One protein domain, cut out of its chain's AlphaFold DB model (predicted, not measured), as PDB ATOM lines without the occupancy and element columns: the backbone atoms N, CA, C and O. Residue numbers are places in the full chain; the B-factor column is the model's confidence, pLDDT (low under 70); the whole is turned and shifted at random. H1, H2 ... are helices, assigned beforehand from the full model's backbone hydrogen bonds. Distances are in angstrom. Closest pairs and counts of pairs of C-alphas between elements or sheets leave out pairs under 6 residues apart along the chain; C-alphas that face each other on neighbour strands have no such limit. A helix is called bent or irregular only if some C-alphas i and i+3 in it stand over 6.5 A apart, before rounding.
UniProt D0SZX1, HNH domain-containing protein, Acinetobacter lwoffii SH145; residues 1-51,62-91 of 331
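Overview. This is residues 1 to 51 and 62 to 91 of the 331 residues of the protein "HNH domain-containing protein" of Acinetobacter lwoffii SH145 (UniProt D0SZX1). Two helices, H1 and H3, lie side by side at a shallow tilt and run the same way, and a third, H2, crosses H3 at about a right angle. The first residues of H1 stick out free of the rest, and after H3 residues 81 to 91 make a loop that folds back. The printed part has 81 residues with three named helices, H1, H2 and H3 in that order, and no named strand; the class is all helix. It is compact, with a radius of gyration of the C-alphas of 13.3 A, and spans 40 by 29 by 26 A.

Along the chain. Find C-alpha 2 at (169.398, 186.425, 171.008); from there H1, residues 2 to 27, runs 36.3 A to C-alpha 27. H1 is neither bent nor irregular, but only just: C-alphas 24 and 27 are 6.0 A apart. Next look at C-alpha 35, at (156.511, 175.705, 196.970), where H2, residues 35 to 51, begins its 24.2 A. H3, residues 62 to 80, covers 27.2 A and ends at C-alpha 80, (174.997, 163.070, 198.708).

Arrangement. Look first at H3, which touches both other helices. H1 touches it with residues 12 to 23 alone, and their closest C-alphas, those of Ile 19 and Leu 74, are 5.7 A apart. The two run the same way at a shallow tilt of 32 degrees. H2 touches H3 with residues 45 to 50 alone, and H3 touches H2 with residues 69 to 73 alone; the closest C-alphas, those of Met 46 and Leu 69, are 6.4 A apart, and the lines of the two helices are about perpendicular at 86 degrees. H1 and H2 are near each other, their closest C-alphas 8.1 A apart. In H2 and H3 every O i to N i+4 pair is within hydrogen-bond range; in H1, 21 of 22 are.

Size, cuts and confidence. The two C-alphas farthest apart, of Met 1 and Glu 32, are 40.9 A from each other. Residues 1 to 7, of which 2 to 7 belong to H1, stand free. The link from H1 to H2, 7 residues, is short. Residues 52 to 61 are cut out, and C-alphas 51 and 62 are 16.2 A apart across the cut. The mean pLDDT of the printed part is 86.5; residues 1 to 5 are under 70.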
ATOM      1  N   MET A   1     173.091 187.156 168.907       57.59
ATOM      2  CA  MET A   1     173.040 187.529 170.341       57.59
ATOM      3  C   MET A   1     171.817 186.940 171.025       57.59
ATOM      4  O   MET A   1     172.007 186.321 172.058       57.59
ATOM      5  N   GLU A   2     170.613 187.053 170.451       61.56
ATOM      6  CA  GLU A   2     169.398 186.425 171.008       61.56
ATOM      7  C   GLU A   2     169.521 184.900 171.136       61.56
ATOM      8  O   GLU A   2     169.282 184.357 172.205       61.56
ATOM      9  N   GLU A   3     169.993 184.207 170.099       63.09
ATOM     10  CA  GLU A   3     170.149 182.741 170.105       63.09
ATOM     11  C   GLU A   3     171.107 182.242 171.209       63.09
ATOM     12  O   GLU A   3     170.823 181.266 171.892       63.09
ATOM     13  N   LEU A   4     172.190 182.987 171.472       63.22
ATOM     14  CA  LEU A   4     173.140 182.702 172.557       63.22
ATOM     15  C   LEU A   4     172.513 182.918 173.950       63.22
ATOM     16  O   LEU A   4     172.834 182.199 174.894       63.22
ATOM     17  N   GLN A   5     171.615 183.901 174.083       69.50
ATOM     18  CA  GLN A   5     170.870 184.150 175.320       69.50
ATOM     19  C   GLN A   5     169.815 183.066 175.580       69.50
ATOM     20  O   GLN A   5     169.657 182.652 176.727       69.50
ATOM     21  N   TYR A   6     169.147 182.562 174.536       75.81
ATOM     22  CA  TYR A   6     168.205 181.442 174.652       75.81
ATOM     23  C   TYR A   6     168.896 180.140 175.068       75.81
ATOM     24  O   TYR A   6     168.394 179.450 175.952       75.81
ATOM     25  N   THR A   7     170.063 179.822 174.497       77.88
ATOM     26  CA  THR A   7     170.835 178.630 174.891       77.88
ATOM     27  C   THR A   7     171.213 178.672 176.370       77.88
ATOM     28  O   THR A   7     170.922 177.729 177.101       77.88
ATOM     29  N   ARG A   8     171.760 179.798 176.841       78.31
ATOM     30  CA  ARG A   8     172.154 179.959 178.250       78.31
ATOM     31  C   ARG A   8     170.961 179.908 179.210       78.31
ATOM     32  O   ARG A   8     171.061 179.372 180.310       78.31
ATOM     33  N   LEU A   9     169.812 180.450 178.801       80.50
ATOM     34  CA  LEU A   9     168.579 180.355 179.584       80.50
ATOM     35  C   LEU A   9     168.093 178.903 179.698       80.50
ATOM     36  O   LEU A   9     167.710 178.476 180.785       80.50
ATOM     37  N   ASN A  10     168.146 178.137 178.606       84.50
ATOM     38  CA  ASN A  10     167.769 176.723 178.608       84.50
ATOM     39  C   ASN A  10     168.696 175.882 179.499       84.50
ATOM     40  O   ASN A  10     168.211 175.035 180.245       84.50
ATOM     41  N   GLU A  11     170.004 176.147 179.479       85.88
ATOM     42  CA  GLU A  11     170.978 175.484 180.358       85.88
ATOM     43  C   GLU A  11     170.680 175.744 181.843       85.88
ATOM     44  O   GLU A  11     170.708 174.821 182.660       85.88
ATOM     45  N   LEU A  12     170.324 176.983 182.200       85.62
ATOM     46  CA  LEU A  12     169.916 177.344 183.561       85.62
ATOM     47  C   LEU A  12     168.615 176.657 183.995       85.62
ATOM     48  O   LEU A  12     168.504 176.222 185.144       85.62
ATOM     49  N   ILE A  13     167.639 176.546 183.091       87.81
ATOM     50  CA  ILE A  13     166.389 175.822 183.350       87.81
ATOM     51  C   ILE A  13     166.690 174.341 183.600       87.81
ATOM     52  O   ILE A  13     166.267 173.807 184.625       87.81
ATOM     53  N   GLU A  14     167.490 173.699 182.742       90.00
ATOM     54  CA  GLU A  14     167.872 172.292 182.915       90.00
ATOM     55  C   GLU A  14     168.649 172.076 184.224       90.00
ATOM     56  O   GLU A  14     168.429 171.094 184.939       90.00
ATOM     57  N   LEU A  15     169.537 173.004 184.591       91.06
ATOM     58  CA  LEU A  15     170.243 172.971 185.871       91.06
ATOM     59  C   LEU A  15     169.264 173.025 187.054       91.06
ATOM     60  O   LEU A  15     169.377 172.224 187.987       91.06
ATOM     61  N   GLY A  16     168.283 173.929 187.002       91.44
ATOM     62  CA  GLY A  16     167.224 174.044 188.002       91.44
ATOM     63  C   GLY A  16     166.372 172.777 188.119       91.44
ATOM     64  O   GLY A  16     166.124 172.305 189.229       91.44
ATOM     65  N   GLU A  17     165.987 172.176 186.994       91.81
ATOM     66  CA  GLU A  17     165.238 170.915 186.952       91.81
ATOM     67  C   GLU A  17     166.035 169.754 187.556       91.81
ATOM     68  O   GLU A  17     165.496 168.973 188.342       91.81
ATOM     69  N   ARG A  18     167.336 169.666 187.259       93.00
ATOM     70  CA  ARG A  18     168.228 168.640 187.824       93.00
ATOM     71  C   ARG A  18     168.373 168.779 189.332       93.00
ATOM     72  O   ARG A  18     168.307 167.775 190.041       93.00
ATOM     73  N   ILE A  19     168.544 170.008 189.827       94.69
ATOM     74  CA  ILE A  19     168.559 170.289 191.268       94.69
ATOM     75  C   ILE A  19     167.217 169.895 191.881       94.69
ATOM     76  O   ILE A  19     167.201 169.203 192.897       94.69
ATOM     77  N   HIS A  20     166.102 170.284 191.258       93.12
ATOM     78  CA  HIS A  20     164.770 169.968 191.760       93.12
ATOM     79  C   HIS A  20     164.548 168.454 191.851       93.12
ATOM     80  O   HIS A  20     164.149 167.962 192.904       93.12
ATOM     81  N   GLN A  21     164.832 167.708 190.782       92.00
ATOM     82  CA  GLN A  21     164.664 166.257 190.742       92.00
ATOM     83  C   GLN A  21     165.532 165.562 191.797       92.00
ATOM     84  O   GLN A  21     165.038 164.741 192.568       92.00
ATOM     85  N   LEU A  22     166.819 165.910 191.868       94.69
ATOM     86  CA  LEU A  22     167.741 165.278 192.807       94.69
ATOM     87  C   LEU A  22     167.376 165.603 194.260       94.69
ATOM     88  O   LEU A  22     167.311 164.707 195.101       94.69
ATOM     89  N   LEU A  23     167.111 166.875 194.563       95.19
ATOM     90  CA  LEU A  23     166.800 167.303 195.919       95.19
ATOM     91  C   LEU A  23     165.430 166.794 196.364       95.19
ATOM     92  O   LEU A  23     165.333 166.147 197.401       95.19
ATOM     93  N   PHE A  24     164.371 167.082 195.608       93.50
ATOM     94  CA  PHE A  24     163.008 166.849 196.080       93.50
ATOM     95  C   PHE A  24     162.531 165.417 195.870       93.50
ATOM     96  O   PHE A  24     161.867 164.893 196.759       93.50
ATOM     97  N   SER A  25     162.910 164.771 194.768       90.12
ATOM     98  CA  SER A  25     162.433 163.417 194.466       90.12
ATOM     99  C   SER A  25     163.377 162.333 194.977       90.12
ATOM    100  O   SER A  25     162.922 161.350 195.549       90.12
ATOM    101  N   THR A  26     164.697 162.512 194.862       91.56
ATOM    102  CA  THR A  26     165.652 161.472 195.294       91.56
ATOM    103  C   THR A  26     166.039 161.588 196.769       91.56
ATOM    104  O   THR A  26     166.034 160.592 197.486       91.56
ATOM    105  N   ILE A  27     166.400 162.785 197.241       93.81
ATOM    106  CA  ILE A  27     166.889 162.977 198.619       93.81
ATOM    107  C   ILE A  27     165.716 163.148 199.593       93.81
ATOM    108  O   ILE A  27     165.691 162.530 200.658       93.81
ATOM    109  N   LEU A  28     164.737 163.980 199.232       92.25
ATOM    110  CA  LEU A  28     163.548 164.261 200.043       92.25
ATOM    111  C   LEU A  28     162.356 163.355 199.708       92.25
ATOM    112  O   LEU A  28     161.313 163.535 200.324       92.25
ATOM    113  N   LEU A  29     162.493 162.377 198.809       89.25
ATOM    114  CA  LEU A  29     161.487 161.328 198.574       89.25
ATOM    115  C   LEU A  29     160.059 161.861 198.334       89.25
ATOM    116  O   LEU A  29     159.096 161.344 198.893       89.25
ATOM    117  N   ASP A  30     159.937 162.932 197.546       80.38
ATOM    118  CA  ASP A  30     158.673 163.590 197.189       80.38
ATOM    119  C   ASP A  30     157.812 164.014 198.397       80.38
ATOM    120  O   ASP A  30     156.583 164.006 198.354       80.38
ATOM    121  N   ASN A  31     158.459 164.451 199.481       75.50
ATOM    122  CA  ASN A  31     157.771 165.005 200.646       75.50
ATOM    123  C   ASN A  31     156.829 166.174 200.264       75.50
ATOM    124  O   ASN A  31     157.185 167.035 199.449       75.50
ATOM    125  N   GLU A  32     155.657 166.248 200.910       76.69
ATOM    126  CA  GLU A  32     154.632 167.292 200.752       76.69
ATOM    127  C   GLU A  32     155.100 168.656 201.304       76.69
ATOM    128  O   GLU A  32     154.595 169.212 202.283       76.69
ATOM    129  N   MET A  33     156.120 169.232 200.676       82.25
ATOM    130  CA  MET A  33     156.594 170.580 200.957       82.25
ATOM    131  C   MET A  33     155.904 171.585 200.038       82.25
ATOM    132  O   MET A  33     155.924 171.444 198.814       82.25
ATOM    133  N   SER A  34     155.363 172.659 200.620       86.94
ATOM    134  CA  SER A  34     154.844 173.782 199.837       86.94
ATOM    135  C   SER A  34     155.947 174.429 198.996       86.94
ATOM    136  O   SER A  34     157.122 174.430 199.377       86.94
ATOM    137  N   HIS A  35     155.567 175.048 197.877       84.44
ATOM    138  CA  HIS A  35     156.511 175.705 196.970       84.44
ATOM    139  C   HIS A  35     157.423 176.715 197.693       84.44
ATOM    140  O   HIS A  35     158.632 176.739 197.459       84.44
ATOM    141  N   GLY A  36     156.878 177.514 198.617       84.94
ATOM    142  CA  GLY A  36     157.667 178.471 199.399       84.94
ATOM    143  C   GLY A  36     158.722 177.802 200.287       84.94
ATOM    144  O   GLY A  36     159.845 178.289 200.377       84.94
ATOM    145  N   LYS A  37     158.407 176.644 200.887       86.50
ATOM    146  CA  LYS A  37     159.373 175.871 201.686       86.50
ATOM    147  C   LYS A  37     160.473 175.257 200.817       86.50
ATOM    148  O   LYS A  37     161.616 175.208 201.258       86.50
ATOM    149  N   LYS A  38     160.141 174.815 199.598       89.69
ATOM    150  CA  LYS A  38     161.123 174.307 198.626       89.69
ATOM    151  C   LYS A  38     162.128 175.393 198.227       89.69
ATOM    152  O   LYS A  38     163.328 175.160 198.327       89.69
ATOM    153  N   ILE A  39     161.645 176.589 197.868       86.06
ATOM    154  CA  ILE A  39     162.511 177.745 197.565       86.06
ATOM    155  C   ILE A  39     163.377 178.099 198.777       86.06
ATOM    156  O   ILE A  39     164.587 178.257 198.641       86.06
ATOM    157  N   GLY A  40     162.760 178.195 199.961       88.69
ATOM    158  CA  GLY A  40     163.472 178.496 201.199       88.69
ATOM    159  C   GLY A  40     164.630 177.532 201.436       88.69
ATOM    160  O   GLY A  40     165.746 177.978 201.658       88.69
ATOM    161  N   LEU A  41     164.398 176.222 201.296       91.56
ATOM    162  CA  LEU A  41     165.450 175.218 201.451       91.56
ATOM    163  C   LEU A  41     166.601 175.416 200.456       91.56
ATOM    164  O   LEU A  41     167.753 175.410 200.870       91.56
ATOM    165  N   VAL A  42     166.307 175.613 199.167       92.19
ATOM    166  CA  VAL A  42     167.346 175.830 198.143       92.19
ATOM    167  C   VAL A  42     168.189 177.066 198.467       92.19
ATOM    168  O   VAL A  42     169.413 177.001 198.390       92.19
ATOM    169  N   ASN A  43     167.554 178.160 198.895       89.12
ATOM    170  CA  ASN A  43     168.263 179.366 199.321       89.12
ATOM    171  C   ASN A  43     169.195 179.093 200.502       89.12
ATOM    172  O   ASN A  43     170.336 179.538 200.476       89.12
ATOM    173  N   GLU A  44     168.764 178.316 201.497       90.25
ATOM    174  CA  GLU A  44     169.638 177.972 202.621       90.25
ATOM    175  C   GLU A  44     170.841 177.126 202.207       90.25
ATOM    176  O   GLU A  44     171.949 177.357 202.682       90.25
ATOM    177  N   LEU A  45     170.660 176.180 201.284       94.56
ATOM    178  CA  LEU A  45     171.778 175.399 200.754       94.56
ATOM    179  C   LEU A  45     172.778 176.288 200.000       94.56
ATOM    180  O   LEU A  45     173.987 176.140 200.170       94.56
ATOM    181  N   MET A  46     172.285 177.245 199.208       90.62
ATOM    182  CA  MET A  46     173.141 178.234 198.546       90.62
ATOM    183  C   MET A  46     173.837 179.157 199.550       90.62
ATOM    184  O   MET A  46     175.003 179.487 199.344       90.62
ATOM    185  N   ASN A  47     173.173 179.534 200.648       88.38
ATOM    186  CA  ASN A  47     173.774 180.327 201.721       88.38
ATOM    187  C   ASN A  47     174.923 179.576 202.403       88.38
ATOM    188  O   ASN A  47     175.963 180.173 202.664       88.38
ATOM    189  N   ILE A  48     174.771 178.267 202.640       90.44
ATOM    190  CA  ILE A  48     175.842 177.422 203.192       90.44
ATOM    191  C   ILE A  48     177.072 177.431 202.272       90.44
ATOM    192  O   ILE A  48     178.190 177.562 202.764       90.44
ATOM    193  N   ILE A  49     176.873 177.330 200.953       91.38
ATOM    194  CA  ILE A  49     177.970 177.367 199.972       91.38
ATOM    195  C   ILE A  49     178.604 178.763 199.906       91.38
ATOM    196  O   ILE A  49     179.823 178.902 199.903       91.38
ATOM    197  N   ALA A  50     177.790 179.816 199.843       86.69
ATOM    198  CA  ALA A  50     178.280 181.183 199.692       86.69
ATOM    199  C   ALA A  50     178.964 181.734 200.961       86.69
ATOM    200  O   ALA A  50     179.778 182.657 200.863       86.69
ATOM    201  N   GLY A  51     178.625 181.208 202.143       76.12
ATOM    202  CA  GLY A  51     179.080 181.719 203.436       76.12
ATOM    203  C   GLY A  51     178.657 183.175 203.686       76.12
ATOM    204  O   GLY A  51     177.648 183.652 203.166       76.12
ATOM    205  N   GLN A  62     175.486 189.461 188.609       70.44
ATOM    206  CA  GLN A  62     174.602 188.641 189.461       70.44
ATOM    207  C   GLN A  62     174.169 187.314 188.808       70.44
ATOM    208  O   GLN A  62     174.127 186.298 189.494       70.44
ATOM    209  N   GLY A  63     173.894 187.303 187.498       75.00
ATOM    210  CA  GLY A  63     173.453 186.094 186.786       75.00
ATOM    211  C   GLY A  63     174.502 184.977 186.779       75.00
ATOM    212  O   GLY A  63     174.200 183.846 187.143       75.00
ATOM    213  N   GLU A  64     175.753 185.312 186.459       79.94
ATOM    214  CA  GLU A  64     176.878 184.365 186.462       79.94
ATOM    215  C   GLU A  64     177.167 183.828 187.872       79.94
ATOM    216  O   GLU A  64     177.443 182.644 188.057       79.94
ATOM    217  N   ARG A  65     177.040 184.675 188.901       80.56
ATOM    218  CA  ARG A  65     177.194 184.242 190.296       80.56
ATOM    219  C   ARG A  65     176.139 183.208 190.690       80.56
ATOM    220  O   ARG A  65     176.480 182.220 191.338       80.56
ATOM    221  N   VAL A  66     174.876 183.436 190.329       82.56
ATOM    222  CA  VAL A  66     173.779 182.499 190.620       82.56
ATOM    223  C   VAL A  66     173.986 181.184 189.870       82.56
ATOM    224  O   VAL A  66     173.865 180.123 190.474       82.56
ATOM    225  N   GLU A  67     174.377 181.243 188.600       86.25
ATOM    226  CA  GLU A  67     174.699 180.069 187.779       86.25
ATOM    227  C   GLU A  67     175.817 179.213 188.401       86.25
ATOM    228  O   GLU A  67     175.676 177.992 188.542       86.25
ATOM    229  N   ASN A  68     176.894 179.855 188.865       88.38
ATOM    230  CA  ASN A  68     177.999 179.185 189.550       88.38
ATOM    231  C   ASN A  68     177.557 178.561 190.882       88.38
ATOM    232  O   ASN A  68     177.901 177.414 191.167       88.38
ATOM    233  N   LEU A  69     176.757 179.275 191.684       90.38
ATOM    234  CA  LEU A  69     176.212 178.746 192.940       90.38
ATOM    235  C   LEU A  69     175.285 177.551 192.705       90.38
ATOM    236  O   LEU A  69     175.371 176.570 193.437       90.38
ATOM    237  N   MET A  70     174.435 177.598 191.679       92.56
ATOM    238  CA  MET A  70     173.559 176.482 191.318       92.56
ATOM    239  C   MET A  70     174.361 175.269 190.832       92.56
ATOM    240  O   MET A  70     174.076 174.142 191.234       92.56
ATOM    241  N   SER A  71     175.399 175.484 190.022       93.00
ATOM    242  CA  SER A  71     176.284 174.410 189.549       93.00
ATOM    243  C   SER A  71     177.046 173.758 190.705       93.00
ATOM    244  O   SER A  71     177.155 172.528 190.784       93.00
ATOM    245  N   HIS A  72     177.512 174.572 191.652       94.75
ATOM    246  CA  HIS A  72     178.158 174.093 192.867       94.75
ATOM    247  C   HIS A  72     177.160 173.328 193.752       94.75
ATOM    248  O   HIS A  72     177.431 172.196 194.154       94.75
ATOM    249  N   LEU A  73     175.956 173.870 193.963       96.62
ATOM    250  CA  LEU A  73     174.876 173.202 194.689       96.62
ATOM    251  C   LEU A  73     174.573 171.822 194.102       96.62
ATOM    252  O   LEU A  73     174.540 170.838 194.841       96.62
ATOM    253  N   LEU A  74     174.405 171.727 192.781       95.94
ATOM    254  CA  LEU A  74     174.176 170.448 192.118       95.94
ATOM    255  C   LEU A  74     175.325 169.465 192.375       95.94
ATOM    256  O   LEU A  74     175.070 168.291 192.638       95.94
ATOM    257  N   THR A  75     176.574 169.931 192.333       96.19
ATOM    258  CA  THR A  75     177.757 169.100 192.599       96.19
ATOM    259  C   THR A  75     177.719 168.512 194.010       96.19
ATOM    260  O   THR A  75     177.875 167.299 194.163       96.19
ATOM    261  N   ILE A  76     177.433 169.325 195.033       97.62
ATOM    262  CA  ILE A  76     177.314 168.852 196.422       97.62
ATOM    263  C   ILE A  76     176.146 167.873 196.577       97.62
ATOM    264  O   ILE A  76     176.300 166.819 197.194       97.62
ATOM    265  N   LEU A  77     174.993 168.159 195.969       97.56
ATOM    266  CA  LEU A  77     173.853 167.238 195.996       97.56
ATOM    267  C   LEU A  77     174.191 165.894 195.330       97.56
ATOM    268  O   LEU A  77     173.820 164.849 195.863       97.56
ATOM    269  N   CYS A  78     174.957 165.893 194.232       96.62
ATOM    270  CA  CYS A  78     175.440 164.663 193.593       96.62
ATOM    271  C   CYS A  78     176.376 163.863 194.514       96.62
ATOM    272  O   CYS A  78     176.361 162.632 194.497       96.62
ATOM    273  N   ARG A  79     177.172 164.537 195.358       96.56
ATOM    274  CA  ARG A  79     177.988 163.869 196.389       96.56
ATOM    275  C   ARG A  79     177.134 163.190 197.459       96.56
ATOM    276  O   ARG A  79     177.583 162.195 198.012       96.56
ATOM    277  N   ILE A  80     175.920 163.670 197.728       96.94
ATOM    278  CA  ILE A  80     174.997 163.070 198.708       96.94
ATOM    279  C   ILE A  80     174.248 161.875 198.112       96.94
ATOM    280  O   ILE A  80     174.237 160.799 198.710       96.94
ATOM    281  N   ALA A  81     173.632 162.059 196.943       94.25
ATOM    282  CA  ALA A  81     172.824 161.042 196.277       94.25
ATOM    283  C   ALA A  81     173.100 161.003 194.771       94.25
ATOM    284  O   ALA A  81     173.396 162.023 194.152       94.25
ATOM    285  N   THR A  82     172.999 159.815 194.178       89.25
ATOM    286  CA  THR A  82     173.252 159.631 192.748       89.25
ATOM    287  C   THR A  82     172.089 160.204 191.929       89.25
ATOM    288  O   THR A  82     170.950 159.765 192.108       89.25
ATOM    289  N   PRO A  83     172.337 161.161 191.018       86.06
ATOM    290  CA  PRO A  83     171.316 161.649 190.097       86.06
ATOM    291  C   PRO A  83     170.914 160.586 189.073       86.06
ATOM    292  O   PRO A  83     171.705 159.718 188.712       86.06
ATOM    293  N   VAL A  84     169.691 160.704 188.546       82.00
ATOM    294  CA  VAL A  84     169.165 159.802 187.504       82.00
ATOM    295  C   VAL A  84     170.023 159.851 186.236       82.00
ATOM    296  O   VAL A  84     170.307 158.820 185.630       82.00
ATOM    297  N   LYS A  85     170.462 161.051 185.842       81.44
ATOM    298  CA  LYS A  85     171.435 161.243 184.762       81.44
ATOM    299  C   LYS A  85     172.839 161.311 185.358       81.44
ATOM    300  O   LYS A  85     173.081 162.131 186.241       81.44
ATOM    301  N   ASN A  86     173.763 160.497 184.849       77.75
ATOM    302  CA  ASN A  86     175.157 160.506 185.290       77.75
ATOM    303  C   ASN A  86     175.811 161.872 185.021       77.75
ATOM    304  O   ASN A  86     175.732 162.401 183.915       77.75
ATOM    305  N   THR A  87     176.469 162.425 186.037       80.69
ATOM    306  CA  THR A  87     177.134 163.735 185.995       80.69
ATOM    307  C   THR A  87     178.656 163.636 186.061       80.69
ATOM    308  O   THR A  87     179.331 164.659 186.066       80.69
ATOM    309  N   GLY A  88     179.209 162.424 186.160       84.75
ATOM    310  CA  GLY A  88     180.634 162.197 186.406       84.75
ATOM    311  C   GLY A  88     181.076 162.498 187.843       84.75
ATOM    312  O   GLY A  88     182.238 162.280 188.178       84.75
ATOM    313  N   VAL A  89     180.168 162.960 188.712       90.06
ATOM    314  CA  VAL A  89     180.442 163.239 190.126       90.06
ATOM    315  C   VAL A  89     180.085 162.000 190.958       90.06
ATOM    316  O   VAL A  89     178.901 161.685 191.081       90.06
ATOM    317  N   PRO A  90     181.064 161.282 191.547       90.88
ATOM    318  CA  PRO A  90     180.761 160.090 192.326       90.88
ATOM    319  C   PRO A  90     180.084 160.453 193.649       90.88
ATOM    320  O   PRO A  90     180.576 161.306 194.400       90.88
ATOM    321  N   SER A  91     178.966 159.778 193.909       93.06
ATOM    322  CA  SER A  91     178.133 159.946 195.096       93.06
ATOM    323  C   SER A  91     178.607 159.091 196.268       93.06
ATOM    324  O   SER A  91     179.124 157.992 196.074       93.06
TER     325      SER A  91